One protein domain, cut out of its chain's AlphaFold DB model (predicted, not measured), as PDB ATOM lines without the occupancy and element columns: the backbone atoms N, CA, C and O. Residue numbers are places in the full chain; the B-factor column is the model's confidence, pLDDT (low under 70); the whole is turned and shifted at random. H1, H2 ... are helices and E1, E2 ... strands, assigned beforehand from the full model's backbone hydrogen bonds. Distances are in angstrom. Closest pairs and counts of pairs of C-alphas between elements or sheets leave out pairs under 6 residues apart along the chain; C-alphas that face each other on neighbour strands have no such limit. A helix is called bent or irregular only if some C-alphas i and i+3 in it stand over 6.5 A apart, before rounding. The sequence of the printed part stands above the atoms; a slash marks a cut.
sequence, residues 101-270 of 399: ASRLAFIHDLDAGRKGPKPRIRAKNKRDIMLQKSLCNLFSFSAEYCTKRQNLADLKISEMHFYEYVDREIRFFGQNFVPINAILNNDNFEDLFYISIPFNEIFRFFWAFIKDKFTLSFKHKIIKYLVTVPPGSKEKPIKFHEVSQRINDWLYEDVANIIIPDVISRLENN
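What this domain is: This is residues 101 to 270 of the 399 residues of an uncharacterized protein of Streptococcus oralis (UniProt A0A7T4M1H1). The long helix H6 lies between H2 on one side and the arm H5b of the bent helix H5 on the other, with short H1 across H2; toward one end of the long axis H3, H4 and the strand hairpin E1 E2 make a second, looser group, and the arm H5a leads from that hairpin to the first group. A loop, residues 222 to 239, lies toward the opposite end. The 170 printed residues, mostly helix by class, hold six named helices and two named strands in the order H1 H2 H3 E1 E2 H4 H5 H6, and the sheet E1 - E2 is antiparallel. The whole is only just compact, close to loose, with a radius of gyration of the C-alphas of 18.6 A, and elongated, spanning 65 by 37 by 36 A.

How they stand to each other: H1, residues 101 to 106, and H2, residues 126 to 139, touch about perpendicular at 74 degrees, closest at the C-alphas of Ala 105 and Cys 136, 4.5 A. H3 is residues 143 to 154. The hairpin of E1, residues 162 to 166, and E2, residues 169 to 173, has N 164 and O 171 within hydrogen-bond range at 2.9 A. H4, residues 186 to 195, touches H3 with residues 148 to 152 of H3 alone, at a steep tilt of 63 degrees, opposite ways; the closest C-alphas, of Lys 148 and Ile 195, are 4.8 A apart. H5, residues 199 to 221, was assigned as one helix by its hydrogen bonds but is bent, C-alphas 209 and 212 being 7.6 A apart; its arms are H5a, residues 199 to 209, and H5b, residues 212 to 221. Residues 162 to 163 of E1 pair in parallel with residues 197 to 198. H6, residues 240 to 268, touches H2 with its residues 251 to 264 alone, closest at the C-alphas of Leu 131 and Ala 256, 5.2 A, at a tilt of 37 degrees, only just steep. H5b and H6 form a helical hairpin at a shallow tilt of 34 degrees, only just short of steep; the closest C-alphas, of Lys 213 and Ile 259, are 6.6 A apart. H1 and H5a are near each other, while H3 and H6 are apart. Every O i to N i+4 pair is within hydrogen-bond range in H2, H3 and H5b, against 4 of 6 in H4, 6 of 7 in H5a, 17 of 25 in H6 and 0 of 2 in H1, where 3 of 3 O i to N i+3 pairs are.

Where its parts are: H1 begins with C-alpha 101 at (166.245, 32.023, 101.424). H2 is 19.9 A long and H3 16.7 A. H4 is irregular, with C-alphas 187 and 190 7.2 A apart. H6, 39.1 A long, is irregular too, with C-alphas 241 and 244 7.2 A apart, has a kink of 41 degrees near residue 255, and ends at C-alpha 268, (174.981, 52.009, 103.187).

The domain as a whole: The two C-alphas farthest apart, of Asp 187 and Gly 232, are 65.7 A from each other. The printed part has no cut; the links H1 to H2, E2 to H4 and H5 to H6 are long. The mean pLDDT of the printed part is 81.7, and it is under 70 in 33 residues, among them 108 to 124, 181 to 188 and 227 to 232.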
ATOM      1  N   ALA A 101     166.792  31.014 100.523       90.81
ATOM      2  CA  ALA A 101     166.245  32.023 101.424       90.81
ATOM      3  C   ALA A 101     165.943  33.336 100.702       90.81
ATOM      4  O   ALA A 101     164.864  33.899 100.885       90.81
ATOM      5  N   SER A 102     166.843  33.772  99.821       90.31
ATOM      6  CA  SER A 102     166.765  35.044  99.094       90.31
ATOM      7  C   SER A 102     165.501  35.200  98.248       90.31
ATOM      8  O   SER A 102     165.028  36.317  98.057       90.31
ATOM      9  N   ARG A 103     164.865  34.091  97.854       83.19
ATOM     10  CA  ARG A 103     163.523  34.061  97.239       83.19
ATOM     11  C   ARG A 103     162.482  34.861  98.000       83.19
ATOM     12  O   ARG A 103     161.572  35.411  97.393       83.19
ATOM     13  N   LEU A 104     162.583  34.893  99.330       83.56
ATOM     14  CA  LEU A 104     161.633  35.602 100.177       83.56
ATOM     15  C   LEU A 104     161.572  37.090  99.819       83.56
ATOM     16  O   LEU A 104     160.486  37.663  99.870       83.56
ATOM     17  N   ALA A 105     162.680  37.690  99.365       87.12
ATOM     18  CA  ALA A 105     162.688  39.072  98.889       87.12
ATOM     19  C   ALA A 105     161.745  39.300  97.691       87.12
ATOM     20  O   ALA A 105     161.199  40.385  97.539       87.12
ATOM     21  N   PHE A 106     161.472  38.273  96.888       80.31
ATOM     22  CA  PHE A 106     160.692  38.350  95.643       80.31
ATOM     23  C   PHE A 106     159.206  38.040  95.827       80.31
ATOM     24  O   PHE A 106     158.415  38.048  94.882       80.31
ATOM     25  N   ILE A 107     158.808  37.770  97.065       70.88
ATOM     26  CA  ILE A 107     157.424  37.496  97.429       70.88
ATOM     27  C   ILE A 107     156.767  38.808  97.857       70.88
ATOM     28  O   ILE A 107     157.452  39.689  98.377       70.88
ATOM     29  N   HIS A 108     155.451  38.907  97.610       64.69
ATOM     30  CA  HIS A 108     154.541  40.028  97.890       64.69
ATOM     31  C   HIS A 108     155.096  41.114  98.810       64.69
ATOM     32  O   HIS A 108     155.557  40.841  99.923       64.69
ATOM     33  N   ASP A 109     154.898  42.363  98.400       60.06
ATOM     34  CA  ASP A 109     155.351  43.498  99.173       60.06
ATOM     35  C   ASP A 109     154.715  43.561 100.567       60.06
ATOM     36  O   ASP A 109     153.503  43.686 100.717       60.06
ATOM     37  N   LEU A 110     155.528  43.417 101.615       59.28
ATOM     38  CA  LEU A 110     155.038  43.470 102.995       59.28
ATOM     39  C   LEU A 110     154.437  44.845 103.330       59.28
ATOM     40  O   LEU A 110     153.616  44.925 104.248       59.28
ATOM     41  N   ASP A 111     154.813  45.870 102.561       48.34
ATOM     42  CA  ASP A 111     154.407  47.264 102.722       48.34
ATOM     43  C   ASP A 111     153.249  47.677 101.796       48.34
ATOM     44  O   ASP A 111     152.579  48.681 102.064       48.34
ATOM     45  N   ALA A 112     152.903  46.862 100.788       50.72
ATOM     46  CA  ALA A 112     151.673  47.019 100.023       50.72
ATOM     47  C   ALA A 112     150.484  46.797 100.966       50.72
ATOM     48  O   ALA A 112     150.076  45.673 101.279       50.72
ATOM     49  N   GLY A 113     149.952  47.905 101.482       45.75
ATOM     50  CA  GLY A 113     148.840  47.919 102.420       45.75
ATOM     51  C   GLY A 113     147.625  47.130 101.920       45.75
ATOM     52  O   GLY A 113     147.524  46.709 100.770       45.75
ATOM     53  N   ARG A 114     146.624  46.969 102.796       44.34
ATOM     54  CA  ARG A 114     145.396  46.159 102.600       44.34
ATOM     55  C   ARG A 114     144.558  46.449 101.328       44.34
ATOM     56  O   ARG A 114     143.502  45.841 101.181       44.34
ATOM     57  N   LYS A 115     144.970  47.373 100.453       46.41
ATOM     58  CA  LYS A 115     144.265  47.824  99.242       46.41
ATOM     59  C   LYS A 115     144.714  47.133  97.934       46.41
ATOM     60  O   LYS A 115     144.224  47.512  96.875       46.41
ATOM     61  N   GLY A 116     145.594  46.129  97.990       51.62
ATOM     62  CA  GLY A 116     145.931  45.259  96.850       51.62
ATOM     63  C   GLY A 116     145.095  43.965  96.790       51.62
ATOM     64  O   GLY A 116     144.442  43.610  97.781       51.62
ATOM     65  N   PRO A 117     145.095  43.232  95.656       50.22
ATOM     66  CA  PRO A 117     144.501  41.898  95.590       50.22
ATOM     67  C   PRO A 117     145.093  41.020  96.695       50.22
ATOM     68  O   PRO A 117     146.295  41.049  96.950       50.22
ATOM     69  N   LYS A 118     144.245  40.254  97.399       52.44
ATOM     70  CA  LYS A 118     144.720  39.381  98.482       52.44
ATOM     71  C   LYS A 118     145.753  38.414  97.892       52.44
ATOM     72  O   LYS A 118     145.368  37.615  97.035       52.44
ATOM     73  N   PRO A 119     147.020  38.438  98.339       53.19
ATOM     74  CA  PRO A 119     148.011  37.529  97.797       53.19
ATOM     75  C   PRO A 119     147.574  36.090  98.032       53.19
ATOM     76  O   PRO A 119     147.110  35.740  99.122       53.19
ATOM     77  N   ARG A 120     147.751  35.257  97.002       52.59
ATOM     78  CA  ARG A 120     147.518  33.810  97.087       52.59
ATOM     79  C   ARG A 120     148.443  33.152  98.114       52.59
ATOM     80  O   ARG A 120     148.098  32.112  98.668       52.59
ATOM     81  N   ILE A 121     149.592  33.773  98.394       55.47
ATOM     82  CA  ILE A 121     150.631  33.258  99.282       55.47
ATOM     83  C   ILE A 121     151.028  34.354 100.273       55.47
ATOM     84  O   ILE A 121     151.424  35.449  99.893       55.47
ATOM     85  N   ARG A 122     150.901  34.057 101.568       58.94
ATOM     86  CA  ARG A 122     151.348  34.926 102.661       58.94
ATOM     87  C   ARG A 122     152.319  34.157 103.536       58.94
ATOM     88  O   ARG A 122     152.081  32.982 103.831       58.94
ATOM     89  N   ALA A 123     153.365  34.833 103.997       60.44
ATOM     90  CA  ALA A 123     154.137  34.364 105.133       60.44
ATOM     91  C   ALA A 123     153.170  34.122 106.306       60.44
ATOM     92  O   ALA A 123     152.446  35.020 106.739       60.44
ATOM     93  N   LYS A 124     153.076  32.863 106.747       63.28
ATOM     94  CA  LYS A 124     152.124  32.440 107.788       63.28
ATOM     95  C   LYS A 124     152.689  32.678 109.188       63.28
ATOM     96  O   LYS A 124     151.922  32.847 110.130       63.28
ATOM     97  N   ASN A 125     154.017  32.688 109.315       73.56
ATOM     98  CA  ASN A 125     154.737  32.819 110.574       73.56
ATOM     99  C   ASN A 125     155.437  34.186 110.664       73.56
ATOM    100  O   ASN A 125     155.983  34.683 109.681       73.56
ATOM    101  N   LYS A 126     155.460  34.774 111.867       80.19
ATOM    102  CA  LYS A 126     156.213  35.999 112.183       80.19
ATOM    103  C   LYS A 126     157.703  35.874 111.846       80.19
ATOM    104  O   LYS A 126     158.301  36.859 111.432       80.19
ATOM    105  N   ARG A 127     158.283  34.681 112.010       80.56
ATOM    106  CA  ARG A 127     159.695  34.417 111.691       80.56
ATOM    107  C   ARG A 127     159.981  34.536 110.191       80.56
ATOM    108  O   ARG A 127     160.902  35.251 109.814       80.56
ATOM    109  N   ASP A 128     159.128  33.955 109.348       80.19
ATOM    110  CA  ASP A 128     159.220  34.092 107.887       80.19
ATOM    111  C   ASP A 128     159.122  35.564 107.458       80.19
ATOM    112  O   ASP A 128     159.895  36.014 106.620       80.19
ATOM    113  N   ILE A 129     158.200  36.329 108.064       83.00
ATOM    114  CA  ILE A 129     158.046  37.770 107.798       83.00
ATOM    115  C   ILE A 129     159.331  38.521 108.161       83.00
ATOM    116  O   ILE A 129     159.749  39.411 107.430       83.00
ATOM    117  N   MET A 130     159.960  38.182 109.287       87.25
ATOM    118  CA  MET A 130     161.201  38.818 109.731       87.25
ATOM    119  C   MET A 130     162.356  38.554 108.758       87.25
ATOM    120  O   MET A 130     163.017  39.500 108.334       87.25
ATOM    121  N   LEU A 131     162.560  37.295 108.356       90.00
ATOM    122  CA  LEU A 131     163.588  36.943 107.372       90.00
ATOM    123  C   LEU A 131     163.311  37.600 106.016       90.00
ATOM    124  O   LEU A 131     164.220  38.169 105.417       90.00
ATOM    125  N   GLN A 132     162.051  37.601 105.571       88.50
ATOM    126  CA  GLN A 132     161.635  38.294 104.355       88.50
ATOM    127  C   GLN A 132     161.966  39.788 104.414       88.50
ATOM    128  O   GLN A 132     162.555  40.299 103.472       88.50
ATOM    129  N   LYS A 133     161.639  40.492 105.509       89.44
ATOM    130  CA  LYS A 133     161.979  41.919 105.673       89.44
ATOM    131  C   LYS A 133     163.479  42.160 105.577       89.44
ATOM    132  O   LYS A 133     163.899  43.077 104.881       89.44
ATOM    133  N   SER A 134     164.265  41.329 106.257       93.88
ATOM    134  CA  SER A 134     165.724  41.438 106.253       93.88
ATOM    135  C   SER A 134     166.283  41.280 104.832       93.88
ATOM    136  O   SER A 134     167.049  42.120 104.364       93.88
ATOM    137  N   LEU A 135     165.798  40.287 104.084       93.94
ATOM    138  CA  LEU A 135     166.183  40.079 102.686       93.94
ATOM    139  C   LEU A 135     165.670  41.187 101.755       93.94
ATOM    140  O   LEU A 135     166.428  41.662 100.921       93.94
ATOM    141  N   CYS A 136     164.433  41.668 101.907       91.81
ATOM    142  CA  CYS A 136     163.933  42.816 101.140       91.81
ATOM    143  C   CYS A 136     164.801  44.064 101.351       91.81
ATOM    144  O   CYS A 136     165.034  44.814 100.401       91.81
ATOM    145  N   ASN A 137     165.275  44.286 102.579       94.06
ATOM    146  CA  ASN A 137     166.177  45.387 102.899       94.06
ATOM    147  C   ASN A 137     167.542  45.198 102.234       94.06
ATOM    148  O   ASN A 137     168.038  46.141 101.632       94.06
ATOM    149  N   LEU A 138     168.106  43.987 102.262       96.69
ATOM    150  CA  LEU A 138     169.348  43.677 101.550       96.69
ATOM    151  C   LEU A 138     169.210  43.907 100.036       96.69
ATOM    152  O   LEU A 138     170.022  44.597  99.432       96.69
ATOM    153  N   PHE A 139     168.141  43.397  99.424       95.06
ATOM    154  CA  PHE A 139     167.907  43.551  97.987       95.06
ATOM    155  C   PHE A 139     167.566  44.991  97.580       95.06
ATOM    156  O   PHE A 139     167.783  45.354  96.428       95.06
ATOM    157  N   SER A 140     167.123  45.844  98.515       95.44
ATOM    158  CA  SER A 140     166.890  47.279  98.267       95.44
ATOM    159  C   SER A 140     168.163  48.057  97.902       95.44
ATOM    160  O   SER A 140     168.079  49.203  97.479       95.44
ATOM    161  N   PHE A 141     169.343  47.454  98.049       96.81
ATOM    162  CA  PHE A 141     170.593  48.019  97.545       96.81
ATOM    163  C   PHE A 141     170.794  47.793  96.038       96.81
ATOM    164  O   PHE A 141     171.714  48.355  95.453       96.81
ATOM    165  N   SER A 142     169.921  47.027  95.379       96.31
ATOM    166  CA  SER A 142     169.823  46.989  93.921       96.31
ATOM    167  C   SER A 142     168.755  47.978  93.443       96.31
ATOM    168  O   SER A 142     167.565  47.812  93.706       96.31
ATOM    169  N   ALA A 143     169.180  48.991  92.691       96.56
ATOM    170  CA  ALA A 143     168.304  49.970  92.057       96.56
ATOM    171  C   ALA A 143     167.314  49.303  91.089       96.56
ATOM    172  O   ALA A 143     166.122  49.607  91.115       96.56
ATOM    173  N   GLU A 144     167.781  48.327  90.298       94.88
ATOM    174  CA  GLU A 144     166.916  47.557  89.396       94.88
ATOM    175  C   GLU A 144     165.837  46.811  90.189       94.88
ATOM    176  O   GLU A 144     164.659  46.899  89.852       94.88
ATOM    177  N   TYR A 145     166.199  46.156  91.295       94.06
ATOM    178  CA  TYR A 145     165.221  45.519  92.175       94.06
ATOM    179  C   TYR A 145     164.180  46.511  92.713       94.06
ATOM    180  O   TYR A 145     162.986  46.211  92.666       94.06
ATOM    181  N   CYS A 146     164.594  47.694  93.176       93.69
ATOM    182  CA  CYS A 146     163.677  48.723  93.670       93.69
ATOM    183  C   CYS A 146     162.672  49.173  92.602       93.69
ATOM    184  O   CYS A 146     161.467  49.157  92.859       93.69
ATOM    185  N   THR A 147     163.140  49.493  91.393       92.56
ATOM    186  CA  THR A 147     162.269  49.899  90.278       92.56
ATOM    187  C   THR A 147     161.300  48.783  89.894       92.56
ATOM    188  O   THR A 147     160.094  49.007  89.806       92.56
ATOM    189  N   LYS A 148     161.785  47.546  89.730       90.69
ATOM    190  CA  LYS A 148     160.928  46.410  89.357       90.69
ATOM    191  C   LYS A 148     159.903  46.074  90.444       90.69
ATOM    192  O   LYS A 148     158.770  45.706  90.135       90.69
ATOM    193  N   ARG A 149     160.260  46.263  91.717       87.06
ATOM    194  CA  ARG A 149     159.335  46.108  92.844       87.06
ATOM    195  C   ARG A 149     158.251  47.189  92.858       87.06
ATOM    196  O   ARG A 149     157.099  46.865  93.131       87.06
ATOM    197  N   GLN A 150     158.580  48.435  92.513       86.81
ATOM    198  CA  GLN A 150     157.570  49.482  92.339       86.81
ATOM    199  C   GLN A 150     156.630  49.164  91.168       86.81
ATOM    200  O   GLN A 150     155.416  49.257  91.318       86.81
ATOM    201  N   ASN A 151     157.167  48.705  90.036       86.69
ATOM    202  CA  ASN A 151     156.370  48.295  88.876       86.69
ATOM    203  C   ASN A 151     155.365  47.192  89.232       86.69
ATOM    204  O   ASN A 151     154.201  47.238  88.831       86.69
ATOM    205  N   LEU A 152     155.803  46.217  90.033       81.75
ATOM    206  CA  LEU A 152     154.945  45.166  90.570       81.75
ATOM    207  C   LEU A 152     153.778  45.740  91.393       81.75
ATOM    208  O   LEU A 152     152.637  45.288  91.248       81.75
ATOM    209  N   ALA A 153     154.062  46.729  92.247       79.25
ATOM    210  CA  ALA A 153     153.067  47.397  93.080       79.25
ATOM    211  C   ALA A 153     152.064  48.206  92.239       79.25
ATOM    212  O   ALA A 153     150.854  48.078  92.451       79.25
ATOM    213  N   ASP A 154     152.550  48.958  91.248       79.19
ATOM    214  CA  ASP A 154     151.737  49.755  90.320       79.19
ATOM    215  C   ASP A 154     150.775  48.855  89.517       79.19
ATOM    216  O   ASP A 154     149.577  49.139  89.417       79.19
ATOM    217  N   LEU A 155     151.267  47.705  89.037       78.38
ATOM    218  CA  LEU A 155     150.477  46.695  88.317       78.38
ATOM    219  C   LEU A 155     149.624  45.798  89.230       78.38
ATOM    220  O   LEU A 155     148.833  44.987  88.742       78.38
ATOM    221  N   LYS A 156     149.745  45.936  90.557       76.25
ATOM    222  CA  LYS A 156     149.024  45.134  91.563       76.25
ATOM    223  C   LYS A 156     149.248  43.624  91.407       76.25
ATOM    224  O   LYS A 156     148.347  42.825  91.686       76.25
ATOM    225  N   ILE A 157     150.442  43.221  90.984       72.25
ATOM    226  CA  ILE A 157     150.823  41.813  90.841       72.25
ATOM    227  C   ILE A 157     151.349  41.304  92.190       72.25
ATOM    228  O   ILE A 157     151.985  42.025  92.953       72.25
ATOM    229  N   SER A 158     151.045  40.051  92.538       67.00
ATOM    230  CA  SER A 158     151.364  39.506  93.867       67.00
ATOM    231  C   SER A 158     152.760  38.893  93.996       67.00
ATOM    232  O   SER A 158     153.158  38.531  95.103       67.00
ATOM    233  N   GLU A 159     153.456  38.693  92.880       73.69
ATOM    234  CA  GLU A 159     154.678  37.898  92.799       73.69
ATOM    235  C   GLU A 159     155.638  38.495  91.780       73.69
ATOM    236  O   GLU A 159     155.268  38.714  90.626       73.69
ATOM    237  N   MET A 160     156.867  38.741  92.224       79.69
ATOM    238  CA  MET A 160     157.936  39.189  91.354       79.69
ATOM    239  C   MET A 160     158.562  37.975  90.677       79.69
ATOM    240  O   MET A 160     159.079  37.075  91.342       79.69
ATOM    241  N   HIS A 161     158.505  37.949  89.351       84.38
ATOM    242  CA  HIS A 161     159.235  36.966  88.566       84.38
ATOM    243  C   HIS A 161     160.710  37.367  88.477       84.38
ATOM    244  O   HIS A 161     161.090  38.516  88.704       84.38
ATOM    245  N   PHE A 162     161.561  36.413  88.143       86.75
ATOM    246  CA  PHE A 162     162.946  36.683  87.779       86.75
ATOM    247  C   PHE A 162     163.310  35.833  86.574       86.75
ATOM    248  O   PHE A 162     162.596  34.892  86.219       86.75
ATOM    249  N   TYR A 163     164.407  36.190  85.927       87.62
ATOM    250  CA  TYR A 163     164.908  35.465  84.776       87.62
ATOM    251  C   TYR A 163     166.383  35.124  84.935       87.62
ATOM    252  O   TYR A 163     167.122  35.783  85.667       87.62
ATOM    253  N   GLU A 164     166.796  34.077  84.230       85.62
ATOM    254  CA  GLU A 164     168.189  33.663  84.115       85.62
ATOM    255  C   GLU A 164     168.508  33.301  82.665       85.62
ATOM    256  O   GLU A 164     167.618  32.948  81.886       85.62
ATOM    257  N   TYR A 165     169.791  33.359  82.318       84.00
ATOM    258  CA  TYR A 165     170.298  32.847  81.052       84.00
ATOM    259  C   TYR A 165     170.627  31.363  81.215       84.00
ATOM    260  O   TYR A 165     171.623  31.007  81.842       84.00
ATOM    261  N   VAL A 166     169.797  30.492  80.647       82.44
ATOM    262  CA  VAL A 166     169.990  29.039  80.662       82.44
ATOM    263  C   VAL A 166     170.191  28.573  79.230       82.44
ATOM    264  O   VAL A 166     169.354  28.835  78.374       82.44
ATOM    265  N   ASP A 167     171.312  27.909  78.955       84.38
ATOM    266  CA  ASP A 167     171.679  27.465  77.602       84.38
ATOM    267  C   ASP A 167     171.690  28.605  76.560       84.38
ATOM    268  O   ASP A 167     171.385  28.396  75.390       84.38
ATOM    269  N   ARG A 168     172.077  29.821  76.983       82.25
ATOM    270  CA  ARG A 168     172.058  31.078  76.193       82.25
ATOM    271  C   ARG A 168     170.663  31.621  75.863       82.25
ATOM    272  O   ARG A 168     170.559  32.594  75.122       82.25
ATOM    273  N   GLU A 169     169.615  31.054  76.446       83.31
ATOM    274  CA  GLU A 169     168.246  31.545  76.319       83.31
ATOM    275  C   GLU A 169     167.763  32.147  77.634       83.31
ATOM    276  O   GLU A 169     168.122  31.692  78.721       83.31
ATOM    277  N   ILE A 170     166.922  33.175  77.546       85.44
ATOM    278  CA  ILE A 170     166.301  33.761  78.730       85.44
ATOM    279  C   ILE A 170     165.158  32.852  79.170       85.44
ATOM    280  O   ILE A 170     164.209  32.626  78.420       85.44
ATOM    281  N   ARG A 171     165.232  32.360  80.406       85.94
ATOM    282  CA  ARG A 171     164.151  31.609  81.046       85.94
ATOM    283  C   ARG A 171     163.617  32.388  82.231       85.94
ATOM    284  O   ARG A 171     164.384  32.865  83.061       85.94
ATOM    285  N   PHE A 172     162.295  32.487  82.310       85.88
ATOM    286  CA  PHE A 172     161.598  33.096  83.435       85.88
ATOM    287  C   PHE A 172     161.223  32.050  84.467       85.88
ATOM    288  O   PHE A 172     160.870  30.914  84.140       85.88
ATOM    289  N   PHE A 173     161.237  32.468  85.722       82.44
ATOM    290  CA  PHE A 173     160.974  31.621  86.864       82.44
ATOM    291  C   PHE A 173     159.988  32.298  87.805       82.44
ATOM    292  O   PHE A 173     160.031  33.508  88.045       82.44
ATOM    293  N   GLY A 174     159.100  31.480  88.364       76.12
ATOM    294  CA  GLY A 174     158.288  31.881  89.504       76.12
ATOM    295  C   GLY A 174     159.091  31.866  90.802       76.12
ATOM    296  O   GLY A 174     160.204  31.343  90.876       76.12
ATOM    297  N   GLN A 175     158.460  32.311  91.883       69.44
ATOM    298  CA  GLN A 175     158.977  32.352  93.253       69.44
ATOM    299  C   GLN A 175     159.432  31.002  93.805       69.44
ATOM    300  O   GLN A 175     159.985  30.992  94.899       69.44
ATOM    301  N   ASN A 176     159.146  29.893  93.104       70.69
ATOM    302  CA  ASN A 176     159.570  28.527  93.418       70.69
ATOM    303  C   ASN A 176     160.776  28.044  92.578       70.69
ATOM    304  O   ASN A 176     161.212  26.915  92.776       70.69
ATOM    305  N   PHE A 177     161.411  28.903  91.754       72.50
ATOM    306  CA  PHE A 177     162.565  28.561  90.894       72.50
ATOM    307  C   PHE A 177     162.135  27.482  89.896       72.50
ATOM    308  O   PHE A 177     162.935  26.701  89.397       72.50
ATOM    309  N   VAL A 178     160.830  27.439  89.617       77.25
ATOM    310  CA  VAL A 178     160.237  26.574  88.612       77.25
ATOM    311  C   VAL A 178     160.104  27.414  87.347       77.25
ATOM    312  O   VAL A 178     159.539  28.514  87.434       77.25
ATOM    313  N   PRO A 179     160.615  26.925  86.203       79.88
ATOM    314  CA  PRO A 179     160.442  27.594  84.927       79.88
ATOM    315  C   PRO A 179     158.966  27.865  84.652       79.88
ATOM    316  O   PRO A 179     158.104  26.999  84.838       79.88
ATOM    317  N   ILE A 180     158.671  29.075  84.198       78.19
ATOM    318  CA  ILE A 180     157.335  29.434  83.745       78.19
ATOM    319  C   ILE A 180     157.201  28.900  82.321       78.19
ATOM    320  O   ILE A 180     157.619  29.543  81.366       78.19
ATOM    321  N   ASN A 181     156.597  27.719  82.172       63.44
ATOM    322  CA  ASN A 181     156.329  27.091  80.868       63.44
ATOM    323  C   ASN A 181     155.183  27.776  80.093       63.44
ATOM    324  O   ASN A 181     154.496  27.130  79.301       63.44
ATOM    325  N   ALA A 182     154.908  29.056  80.354       53.31
ATOM    326  CA  ALA A 182     153.855  29.761  79.645       53.31
ATOM    327  C   ALA A 182     154.250  29.869  78.171       53.31
ATOM    328  O   ALA A 182     155.361  30.280  77.848       53.31
ATOM    329  N   ILE A 183     153.330  29.506  77.278       45.16
ATOM    330  CA  ILE A 183     153.383  29.928  75.881       45.16
ATOM    331  C   ILE A 183     153.330  31.456  75.936       45.16
ATOM    332  O   ILE A 183     152.275  32.047  76.172       45.16
ATOM    333  N   LEU A 184     154.502  32.078  75.857       49.78
ATOM    334  CA  LEU A 184     154.666  33.518  75.819       49.78
ATOM    335  C   LEU A 184     154.143  33.970  74.458       49.78
ATOM    336  O   LEU A 184     154.887  34.039  73.486       49.78
ATOM    337  N   ASN A 185     152.839  34.221  74.358       43.78
ATOM    338  CA  ASN A 185     152.345  35.067  73.282       43.78
ATOM    339  C   ASN A 185     153.098  36.401  73.419       43.78
ATOM    340  O   ASN A 185     153.198  36.917  74.535       43.78
ATOM    341  N   ASN A 186     153.668  36.909  72.321       48.88
ATOM    342  CA  ASN A 186     154.560  38.080  72.304       48.88
ATOM    343  C   ASN A 186     154.025  39.287  73.103       48.88
ATOM    344  O   ASN A 186     154.821  40.035  73.660       48.88
ATOM    345  N   ASP A 187     152.704  39.413  73.248       46.47
ATOM    346  CA  ASP A 187     152.033  40.476  74.006       46.47
ATOM    347  C   ASP A 187     152.281  40.445  75.538       46.47
ATOM    348  O   ASP A 187     151.932  41.401  76.216       46.47
ATOM    349  N   ASN A 188     152.905  39.396  76.103       67.06
ATOM    350  CA  ASN A 188     153.191  39.268  77.549       67.06
ATOM    351  C   ASN A 188     154.687  39.383  77.924       67.06
ATOM    352  O   ASN A 188     155.038  39.290  79.102       67.06
ATOM    353  N   PHE A 189     155.593  39.503  76.949       74.06
ATOM    354  CA  PHE A 189     157.039  39.441  77.213       74.06
ATOM    355  C   PHE A 189     157.579  40.751  77.794       74.06
ATOM    356  O   PHE A 189     158.359  40.729  78.746       74.06
ATOM    357  N   GLU A 190     157.125  41.888  77.264       79.50
ATOM    358  CA  GLU A 190     157.498  43.215  77.763       79.50
ATOM    359  C   GLU A 190     157.050  43.407  79.214       79.50
ATOM    360  O   GLU A 190     157.869  43.777  80.052       79.50
ATOM    361  N   ASP A 191     155.810  43.035  79.540       78.06
ATOM    362  CA  ASP A 191     155.280  43.065  80.909       78.06
ATOM    363  C   ASP A 191     156.098  42.190  81.870       78.06
ATOM    364  O   ASP A 191     156.354  42.574  83.014       78.06
ATOM    365  N   LEU A 192     156.568  41.025  81.410       81.62
ATOM    366  CA  LEU A 192     157.436  40.163  82.207       81.62
ATOM    367  C   LEU A 192     158.791  40.816  82.471       81.62
ATOM    368  O   LEU A 192     159.214  40.858  83.627       81.62
ATOM    369  N   PHE A 193     159.462  41.375  81.464       86.38
ATOM    370  CA  PHE A 193     160.695  42.139  81.693       86.38
ATOM    371  C   PHE A 193     160.463  43.380  82.544       86.38
ATOM    372  O   PHE A 193     161.338  43.773  83.317       86.38
ATOM    373  N   TYR A 194     159.292  44.000  82.429       86.38
ATOM    374  CA  TYR A 194     158.935  45.192  83.175       86.38
ATOM    375  C   TYR A 194     158.910  44.947  84.687       86.38
ATOM    376  O   TYR A 194     159.267  45.851  85.441       86.38
ATOM    377  N   ILE A 195     158.598  43.723  85.129       84.50
ATOM    378  CA  ILE A 195     158.541  43.342  86.553       84.50
ATOM    379  C   ILE A 195     159.651  42.388  87.010       84.50
ATOM    380  O   ILE A 195     159.777  42.149  88.209       84.50
ATOM    381  N   SER A 196     160.438  41.825  86.091       87.56
ATOM    382  CA  SER A 196     161.437  40.801  86.420       87.56
ATOM    383  C   SER A 196     162.851  41.353  86.539       87.56
ATOM    384  O   SER A 196     163.209  42.328  85.877       87.56
ATOM    385  N   ILE A 197     163.679  40.679  87.341       88.38
ATOM    386  CA  ILE A 197     165.116  40.967  87.468       88.38
ATOM    387  C   ILE A 197     165.983  39.778  87.032       88.38
ATOM    388  O   ILE A 197     165.525  38.632  87.116       88.38
ATOM    389  N   PRO A 198     167.247  40.019  86.646       88.31
ATOM    390  CA  PRO A 198     168.238  38.958  86.517       88.31
ATOM    391  C   PRO A 198     168.715  38.534  87.917       88.31
ATOM    392  O   PRO A 198     169.574  39.183  88.513       88.31
ATOM    393  N   PHE A 199     168.135  37.470  88.482       88.38
ATOM    394  CA  PHE A 199     168.356  37.120  89.896       88.38
ATOM    395  C   PHE A 199     169.827  36.819  90.212       88.38
ATOM    396  O   PHE A 199     170.378  37.408  91.142       88.38
ATOM    397  N   ASN A 200     170.475  35.960  89.419       88.88
ATOM    398  CA  ASN A 200     171.869  35.557  89.643       88.88
ATOM    399  C   ASN A 200     172.857  36.725  89.567       88.88
ATOM    400  O   ASN A 200     173.817  36.755  90.336       88.88
ATOM    401  N   GLU A 201     172.593  37.705  88.700       88.62
ATOM    402  CA  GLU A 201     173.470  38.870  88.520       88.62
ATOM    403  C   GLU A 201     173.558  39.728  89.777       88.62
ATOM    404  O   GLU A 201     174.616  40.264  90.088       88.62
ATOM    405  N   ILE A 202     172.464  39.830  90.532       91.38
ATOM    406  CA  ILE A 202     172.436  40.557  91.805       91.38
ATOM    407  C   ILE A 202     172.842  39.630  92.956       91.38
ATOM    408  O   ILE A 202     173.597  40.025  93.846       91.38
ATOM    409  N   PHE A 203     172.374  38.379  92.936       93.94
ATOM    410  CA  PHE A 203     172.607  37.417  94.008       93.94
ATOM    411  C   PHE A 203     174.094  37.126  94.228       93.94
ATOM    412  O   PHE A 203     174.510  37.037  95.383       93.94
ATOM    413  N   ARG A 204     174.902  37.024  93.162       94.50
ATOM    414  CA  ARG A 204     176.344  36.738  93.282       94.50
ATOM    415  C   ARG A 204     177.073  37.734  94.189       94.50
ATOM    416  O   ARG A 204     177.886  37.320  95.011       94.50
ATOM    417  N   PHE A 205     176.709  39.017  94.123       96.44
ATOM    418  CA  PHE A 205     177.282  40.052  94.984       96.44
ATOM    419  C   PHE A 205     176.873  39.856  96.440       96.44
ATOM    420  O   PHE A 205     177.720  39.804  97.325       96.44
ATOM    421  N   PHE A 206     175.577  39.680  96.701       96.56
ATOM    422  CA  PHE A 206     175.105  39.469  98.068       96.56
ATOM    423  C   PHE A 206     175.653  38.186  98.686       96.56
ATOM    424  O   PHE A 206     175.978  38.191  99.873       96.56
ATOM    425  N   TRP A 207     175.794  37.115  97.899       97.06
ATOM    426  CA  TRP A 207     176.471  35.904  98.342       97.06
ATOM    427  C   TRP A 207     177.916  36.197  98.730       97.06
ATOM    428  O   TRP A 207     178.287  35.889  99.859       97.06
ATOM    429  N   ALA A 208     178.695  36.849  97.860       96.00
ATOM    430  CA  ALA A 208     180.078  37.206  98.159       96.00
ATOM    431  C   ALA A 208     180.191  37.995  99.475       96.00
ATOM    432  O   ALA A 208     180.989  37.656 100.338       96.00
ATOM    433  N   PHE A 209     179.306  38.966  99.709       95.75
ATOM    434  CA  PHE A 209     179.378  39.825 100.898       95.75
ATOM    435  C   PHE A 209     179.012  39.120 102.209       95.75
ATOM    436  O   PHE A 209     179.395  39.580 103.292       95.75
ATOM    437  N   ILE A 210     178.223  38.047 102.123       96.31
ATOM    438  CA  ILE A 210     177.687  37.295 103.263       96.31
ATOM    439  C   ILE A 210     178.475  36.009 103.527       96.31
ATOM    440  O   ILE A 210     178.537  35.586 104.685       96.31
ATOM    441  N   LYS A 211     179.073  35.408 102.490       96.06
ATOM    442  CA  LYS A 211     179.673  34.066 102.467       96.06
ATOM    443  C   LYS A 211     180.489  33.755 103.717       96.06
ATOM    444  O   LYS A 211     180.198  32.768 104.396       96.06
ATOM    445  N   ASP A 212     181.457  34.598 104.062       95.19
ATOM    446  CA  ASP A 212     182.384  34.326 105.164       95.19
ATOM    447  C   ASP A 212     181.685  34.294 106.526       95.19
ATOM    448  O   ASP A 212     181.812  33.329 107.288       95.19
ATOM    449  N   LYS A 213     180.878  35.320 106.832       96.12
ATOM    450  CA  LYS A 213     180.135  35.395 108.101       96.12
ATOM    451  C   LYS A 213     179.057  34.319 108.188       96.12
ATOM    452  O   LYS A 213     178.863  33.738 109.256       96.12
ATOM    453  N   PHE A 214     178.389  34.023 107.077       97.38
ATOM    454  CA  PHE A 214     177.384  32.968 106.975       97.38
ATOM    455  C   PHE A 214     177.993  31.594 107.240       97.38
ATOM    456  O   PHE A 214     177.494  30.850 108.085       97.38
ATOM    457  N   THR A 215     179.127  31.297 106.606       96.50
ATOM    458  CA  THR A 215     179.851  30.033 106.768       96.50
ATOM    459  C   THR A 215     180.394  29.875 108.180       96.50
ATOM    460  O   THR A 215     180.182  28.838 108.814       96.50
ATOM    461  N   LEU A 216     181.034  30.912 108.725       96.50
ATOM    462  CA  LEU A 216     181.562  30.884 110.086       96.50
ATOM    463  C   LEU A 216     180.448  30.707 111.129       96.50
ATOM    464  O   LEU A 216     180.578  29.885 112.041       96.50
ATOM    465  N   SER A 217     179.340  31.442 110.984       97.06
ATOM    466  CA  SER A 217     178.184  31.317 111.876       97.06
ATOM    467  C   SER A 217     177.569  29.918 111.785       97.06
ATOM    468  O   SER A 217     177.365  29.282 112.820       97.06
ATOM    469  N   PHE A 218     177.382  29.368 110.581       95.50
ATOM    470  CA  PHE A 218     176.867  28.007 110.409       95.50
ATOM    471  C   PHE A 218     177.762  26.961 111.081       95.50
ATOM    472  O   PHE A 218     177.276  26.093 111.814       95.50
ATOM    473  N   LYS A 219     179.086  27.067 110.901       92.75
ATOM    474  CA  LYS A 219     180.051  26.176 111.558       92.75
ATOM    475  C   LYS A 219     179.918  26.234 113.081       92.75
ATOM    476  O   LYS A 219     179.898  25.198 113.747       92.75
ATOM    477  N   HIS A 220     179.775  27.435 113.634       91.62
ATOM    478  CA  HIS A 220     179.685  27.641 115.076       91.62
ATOM    479  C   HIS A 220     178.338  27.226 115.682       91.62
ATOM    480  O   HIS A 220     178.305  26.741 116.812       91.62
ATOM    481  N   LYS A 221     177.231  27.443 114.965       91.50
ATOM    482  CA  LYS A 221     175.865  27.256 115.476       91.50
ATOM    483  C   LYS A 221     175.273  25.889 115.159       91.50
ATOM    484  O   LYS A 221     174.477  25.387 115.945       91.50
ATOM    485  N   ILE A 222     175.658  25.291 114.035       91.50
ATOM    486  CA  ILE A 222     175.100  24.023 113.562       91.50
ATOM    487  C   ILE A 222     176.138  22.910 113.680       91.50
ATOM    488  O   ILE A 222     175.936  21.975 114.451       91.50
ATOM    489  N   ILE A 223     177.270  23.019 112.975       89.31
ATOM    490  CA  ILE A 223     178.266  21.934 112.898       89.31
ATOM    491  C   ILE A 223     178.856  21.609 114.273       89.31
ATOM    492  O   ILE A 223     178.882  20.445 114.666       89.31
ATOM    493  N   LYS A 224     179.260  22.630 115.038       86.44
ATOM    494  CA  LYS A 224     179.861  22.474 116.373       86.44
ATOM    495  C   LYS A 224     179.000  21.670 117.354       86.44
ATOM    496  O   LYS A 224     179.548  21.051 118.263       86.44
ATOM    497  N   TYR A 225     177.678  21.707 117.194       86.44
ATOM    498  CA  TYR A 225     176.729  21.020 118.070       86.44
ATOM    499  C   TYR A 225     176.053  19.831 117.399       86.44
ATOM    500  O   TYR A 225     175.178  19.214 118.005       86.44
ATOM    501  N   LEU A 226     176.423  19.494 116.161       83.19
ATOM    502  CA  LEU A 226     175.838  18.370 115.456       83.19
ATOM    503  C   LEU A 226     176.296  17.071 116.124       83.19
ATOM    504  O   LEU A 226     177.399  16.572 115.901       83.19
ATOM    505  N   VAL A 227     175.405  16.529 116.956       63.50
ATOM    506  CA  VAL A 227     175.497  15.265 117.702       63.50
ATOM    507  C   VAL A 227     176.517  15.208 118.839       63.50
ATOM    508  O   VAL A 227     176.251  14.560 119.851       63.50
ATOM    509  N   THR A 228     177.648  15.891 118.752       64.62
ATOM    510  CA  THR A 228     178.565  16.008 119.894       64.62
ATOM    511  C   THR A 228     178.521  17.422 120.445       64.62
ATOM    512  O   THR A 228     178.268  18.377 119.716       64.62
ATOM    513  N   VAL A 229     178.696  17.553 121.759       67.31
ATOM    514  CA  VAL A 229     178.800  18.856 122.422       67.31
ATOM    515  C   VAL A 229     180.233  19.007 122.915       67.31
ATOM    516  O   VAL A 229     180.755  18.056 123.503       67.31
ATOM    517  N   PRO A 230     180.877  20.172 122.730       63.88
ATOM    518  CA  PRO A 230     182.177  20.428 123.331       63.88
ATOM    519  C   PRO A 230     182.164  20.188 124.853       63.88
ATOM    520  O   PRO A 230     181.195  20.583 125.517       63.88
ATOM    521  N   PRO A 231     183.227  19.591 125.426       60.75
ATOM    522  CA  PRO A 231     183.349  19.399 126.869       60.75
ATOM    523  C   PRO A 231     183.142  20.717 127.631       60.75
ATOM    524  O   PRO A 231     183.747  21.734 127.298       60.75
ATOM    525  N   GLY A 232     182.271  20.708 128.644       66.50
ATOM    526  CA  GLY A 232     181.961  21.889 129.464       66.50
ATOM    527  C   GLY A 232     180.859  22.810 128.921       66.50
ATOM    528  O   GLY A 232     180.502  23.781 129.588       66.50
ATOM    529  N   SER A 233     180.280  22.517 127.752       71.75
ATOM    530  CA  SER A 233     179.119  23.256 127.241       71.75
ATOM    531  C   SER A 233     177.831  22.897 127.991       71.75
ATOM    532  O   SER A 233     177.597  21.744 128.351       71.75
ATOM    533  N   LYS A 234     176.961  23.896 128.186       74.25
ATOM    534  CA  LYS A 234     175.598  23.709 128.718       74.25
ATOM    535  C   LYS A 234     174.582  23.331 127.632       74.25
ATOM    536  O   LYS A 234     173.436  23.021 127.957       74.25
ATOM    537  N   GLU A 235     174.969  23.395 126.359       74.94
ATOM    538  CA  GLU A 235     174.077  23.113 125.233       74.94
ATOM    539  C   GLU A 235     173.910  21.610 124.987       74.94
ATOM    540  O   GLU A 235     174.761  20.797 125.341       74.94
ATOM    541  N   LYS A 236     172.779  21.223 124.391       77.12
ATOM    542  CA  LYS A 236     172.499  19.831 124.020       77.12
ATOM    543  C   LYS A 236     172.934  19.580 122.578       77.12
ATOM    544  O   LYS A 236     172.813  20.489 121.759       77.12
ATOM    545  N   PRO A 237     173.365  18.353 122.248       82.12
ATOM    546  CA  PRO A 237     173.709  18.029 120.875       82.12
ATOM    547  C   PRO A 237     172.459  18.085 119.992       82.12
ATOM    548  O   PRO A 237     171.392  17.608 120.384       82.12
ATOM    549  N   ILE A 238     172.608  18.644 118.795       83.50
ATOM    550  CA  ILE A 238     171.591  18.665 117.748       83.50
ATOM    551  C   ILE A 238     171.468  17.251 117.190       83.50
ATOM    552  O   ILE A 238     172.440  16.689 116.686       83.50
ATOM    553  N   LYS A 239     170.272  16.667 117.274       81.38
ATOM    554  CA  LYS A 239     169.975  15.362 116.664       81.38
ATOM    555  C   LYS A 239     169.610  15.534 115.188       81.38
ATOM    556  O   LYS A 239     169.072  16.568 114.814       81.38
ATOM    557  N   PHE A 240     169.794  14.502 114.360       77.75
ATOM    558  CA  PHE A 240     169.510  14.583 112.912       77.75
ATOM    559  C   PHE A 240     168.102  15.055 112.558       77.75
ATOM    560  O   PHE A 240     167.944  15.936 111.721       77.75
ATOM    561  N   HIS A 241     167.083  14.541 113.248       78.56
ATOM    562  CA  HIS A 241     165.698  14.970 113.032       78.56
ATOM    563  C   HIS A 241     165.427  16.425 113.460       78.56
ATOM    564  O   HIS A 241     164.359  16.950 113.164       78.56
ATOM    565  N   GLU A 242     166.360  17.072 114.164       83.81
ATOM    566  CA  GLU A 242     166.272  18.472 114.586       83.81
ATOM    567  C   GLU A 242     167.055  19.413 113.653       83.81
ATOM    568  O   GLU A 242     166.826  20.617 113.704       83.81
ATOM    569  N   VAL A 243     167.952  18.907 112.792       85.56
ATOM    570  CA  VAL A 243     168.886  19.737 112.001       85.56
ATOM    571  C   VAL A 243     168.151  20.751 111.132       85.56
ATOM    572  O   VAL A 243     168.452  21.938 111.211       85.56
ATOM    573  N   SER A 244     167.152  20.319 110.361       85.00
ATOM    574  CA  SER A 244     166.373  21.219 109.501       85.00
ATOM    575  C   SER A 244     165.706  22.338 110.305       85.00
ATOM    576  O   SER A 244     165.717  23.496 109.891       85.00
ATOM    577  N   GLN A 245     165.171  22.011 111.487       87.12
ATOM    578  CA  GLN A 245     164.565  23.002 112.373       87.12
ATOM    579  C   GLN A 245     165.615  23.962 112.939       87.12
ATOM    580  O   GLN A 245     165.373  25.162 112.969       87.12
ATOM    581  N   ARG A 246     166.790  23.463 113.334       90.12
ATOM    582  CA  ARG A 246     167.877  24.305 113.850       90.12
ATOM    583  C   ARG A 246     168.471  25.223 112.798       90.12
ATOM    584  O   ARG A 246     168.797  26.354 113.123       90.12
ATOM    585  N   ILE A 247     168.567  24.774 111.551       91.94
ATOM    586  CA  ILE A 247     168.979  25.633 110.438       91.94
ATOM    587  C   ILE A 247     167.927  26.713 110.192       91.94
ATOM    588  O   ILE A 247     168.291  27.873 110.034       91.94
ATOM    589  N   ASN A 248     166.636  26.372 110.229       89.56
ATOM    590  CA  ASN A 248     165.577  27.379 110.163       89.56
ATOM    591  C   ASN A 248     165.698  28.393 111.312       89.56
ATOM    592  O   ASN A 248     165.700  29.592 111.058       89.56
ATOM    593  N   ASP A 249     165.847  27.936 112.558       91.00
ATOM    594  CA  ASP A 249     166.039  28.815 113.719       91.00
ATOM    595  C   ASP A 249     167.267  29.722 113.541       91.00
ATOM    596  O   ASP A 249     167.163  30.928 113.735       91.00
ATOM    597  N   TRP A 250     168.385  29.176 113.063       94.81
ATOM    598  CA  TRP A 250     169.609  29.920 112.763       94.81
ATOM    599  C   TRP A 250     169.431  30.983 111.667       94.81
ATOM    600  O   TRP A 250     169.917  32.106 111.822       94.81
ATOM    601  N   LEU A 251     168.687  30.686 110.593       94.69
ATOM    602  CA  LEU A 251     168.333  31.679 109.569       94.69
ATOM    603  C   LEU A 251     167.579  32.873 110.185       94.69
ATOM    604  O   LEU A 251     167.763  34.018 109.775       94.69
ATOM    605  N   TYR A 252     166.734  32.623 111.184       90.50
ATOM    606  CA  TYR A 252     165.990  33.681 111.863       90.50
ATOM    607  C   TYR A 252     166.836  34.418 112.904       90.50
ATOM    608  O   TYR A 252     166.778  35.639 112.978       90.50
ATOM    609  N   GLU A 253     167.583  33.699 113.731       91.81
ATOM    610  CA  GLU A 253     168.262  34.256 114.903       91.81
ATOM    611  C   GLU A 253     169.569  34.955 114.537       91.81
ATOM    612  O   GLU A 253     169.787  36.086 114.968       91.81
ATOM    613  N   ASP A 254     170.393  34.330 113.700       95.12
ATOM    614  CA  ASP A 254     171.708  34.848 113.333       95.12
ATOM    615  C   ASP A 254     171.652  35.560 111.981       95.12
ATOM    616  O   ASP A 254     172.080  36.708 111.859       95.12
ATOM    617  N   VAL A 255     171.105  34.914 110.947       95.81
ATOM    618  CA  VAL A 255     171.195  35.465 109.586       95.81
ATOM    619  C   VAL A 255     170.362  36.741 109.454       95.81
ATOM    620  O   VAL A 255     170.896  37.778 109.063       95.81
ATOM    621  N   ALA A 256     169.081  36.697 109.828       94.94
ATOM    622  CA  ALA A 256     168.186  37.845 109.682       94.94
ATOM    623  C   ALA A 256     168.507  39.016 110.628       94.94
ATOM    624  O   ALA A 256     168.296  40.162 110.230       94.94
ATOM    625  N   ASN A 257     168.990  38.742 111.849       94.44
ATOM    626  CA  ASN A 257     169.177  39.764 112.890       94.44
ATOM    627  C   ASN A 257     170.630  40.210 113.097       94.44
ATOM    628  O   ASN A 257     170.843  41.236 113.737       94.44
ATOM    629  N   ILE A 258     171.620  39.461 112.601       95.88
ATOM    630  CA  ILE A 258     173.043  39.766 112.820       95.88
ATOM    631  C   ILE A 258     173.775  39.889 111.485       95.88
ATOM    632  O   ILE A 258     174.343  40.937 111.198       95.88
ATOM    633  N   ILE A 259     173.742  38.845 110.652       97.69
ATOM    634  CA  ILE A 259     174.584  38.776 109.446       97.69
ATOM    635  C   ILE A 259     174.112  39.759 108.372       97.69
ATOM    636  O   ILE A 259     174.915  40.544 107.876       97.69
ATOM    637  N   ILE A 260     172.821  39.749 108.019       97.56
ATOM    638  CA  ILE A 260     172.286  40.673 107.008       97.56
ATOM    639  C   ILE A 260     172.422  42.140 107.459       97.56
ATOM    640  O   ILE A 260     172.926  42.933 106.664       97.56
ATOM    641  N   PRO A 261     172.046  42.535 108.695       96.69
ATOM    642  CA  PRO A 261     172.233  43.913 109.156       96.69
ATOM    643  C   PRO A 261     173.684  44.406 109.104       96.69
ATOM    644  O   PRO A 261     173.929  45.557 108.753       96.69
ATOM    645  N   ASP A 262     174.651  43.540 109.402       96.06
ATOM    646  CA  ASP A 262     176.074  43.863 109.278       96.06
ATOM    647  C   ASP A 262     176.522  44.071 107.821       96.06
ATOM    648  O   ASP A 262     177.386  44.897 107.533       96.06
ATOM    649  N   VAL A 263     175.939  43.338 106.875       95.88
ATOM    650  CA  VAL A 263     176.203  43.563 105.447       95.88
ATOM    651  C   VAL A 263     175.565  44.869 104.996       95.88
ATOM    652  O   VAL A 263     176.219  45.657 104.322       95.88
ATOM    653  N   ILE A 264     174.328  45.133 105.417       96.38
ATOM    654  CA  ILE A 264     173.610  46.377 105.119       96.38
ATOM    655  C   ILE A 264     174.424  47.597 105.558       96.38
ATOM    656  O   ILE A 264     174.622  48.492 104.746       96.38
ATOM    657  N   SER A 265     174.973  47.617 106.777       95.19
ATOM    658  CA  SER A 265     175.751  48.770 107.262       95.19
ATOM    659  C   SER A 265     177.004  49.061 106.421       95.19
ATOM    660  O   SER A 265     177.429  50.213 106.298       95.19
ATOM    661  N   ARG A 266     177.588  48.030 105.794       93.94
ATOM    662  CA  ARG A 266     178.680  48.190 104.821       93.94
ATOM    663  C   ARG A 266     178.173  48.748 103.492       93.94
ATOM    664  O   ARG A 266     178.800  49.641 102.933       93.94
ATOM    665  N   LEU A 267     177.029  48.264 103.008       95.50
ATOM    666  CA  LEU A 267     176.431  48.715 101.748       95.50
ATOM    667  C   LEU A 267     175.887  50.150 101.811       95.50
ATOM    668  O   LEU A 267     175.906  50.841 100.797       95.50
ATOM    669  N   GLU A 268     175.443  50.622 102.981       94.12
ATOM    670  CA  GLU A 268     174.981  52.009 103.187       94.12
ATOM    671  C   GLU A 268     176.052  53.045 102.839       94.12
ATOM    672  O   GLU A 268     175.730  54.108 102.314       94.12
ATOM    673  N   ASN A 269     177.320  52.715 103.087       90.19
ATOM    674  CA  ASN A 269     178.455  53.596 102.824       90.19
ATOM    675  C   ASN A 269     179.144  53.313 101.479       90.19
ATOM    676  O   ASN A 269     180.082  54.016 101.113       90.19
ATOM    677  N   ASN A 270     178.700  52.292 100.744       95.50
ATOM    678  CA  ASN A 270     179.284  51.911  99.464       95.50
ATOM    679  C   ASN A 270     178.787  52.826  98.337       95.50
ATOM    680  O   ASN A 270     177.582  53.049  98.200       95.50
TER     681      ASN A 270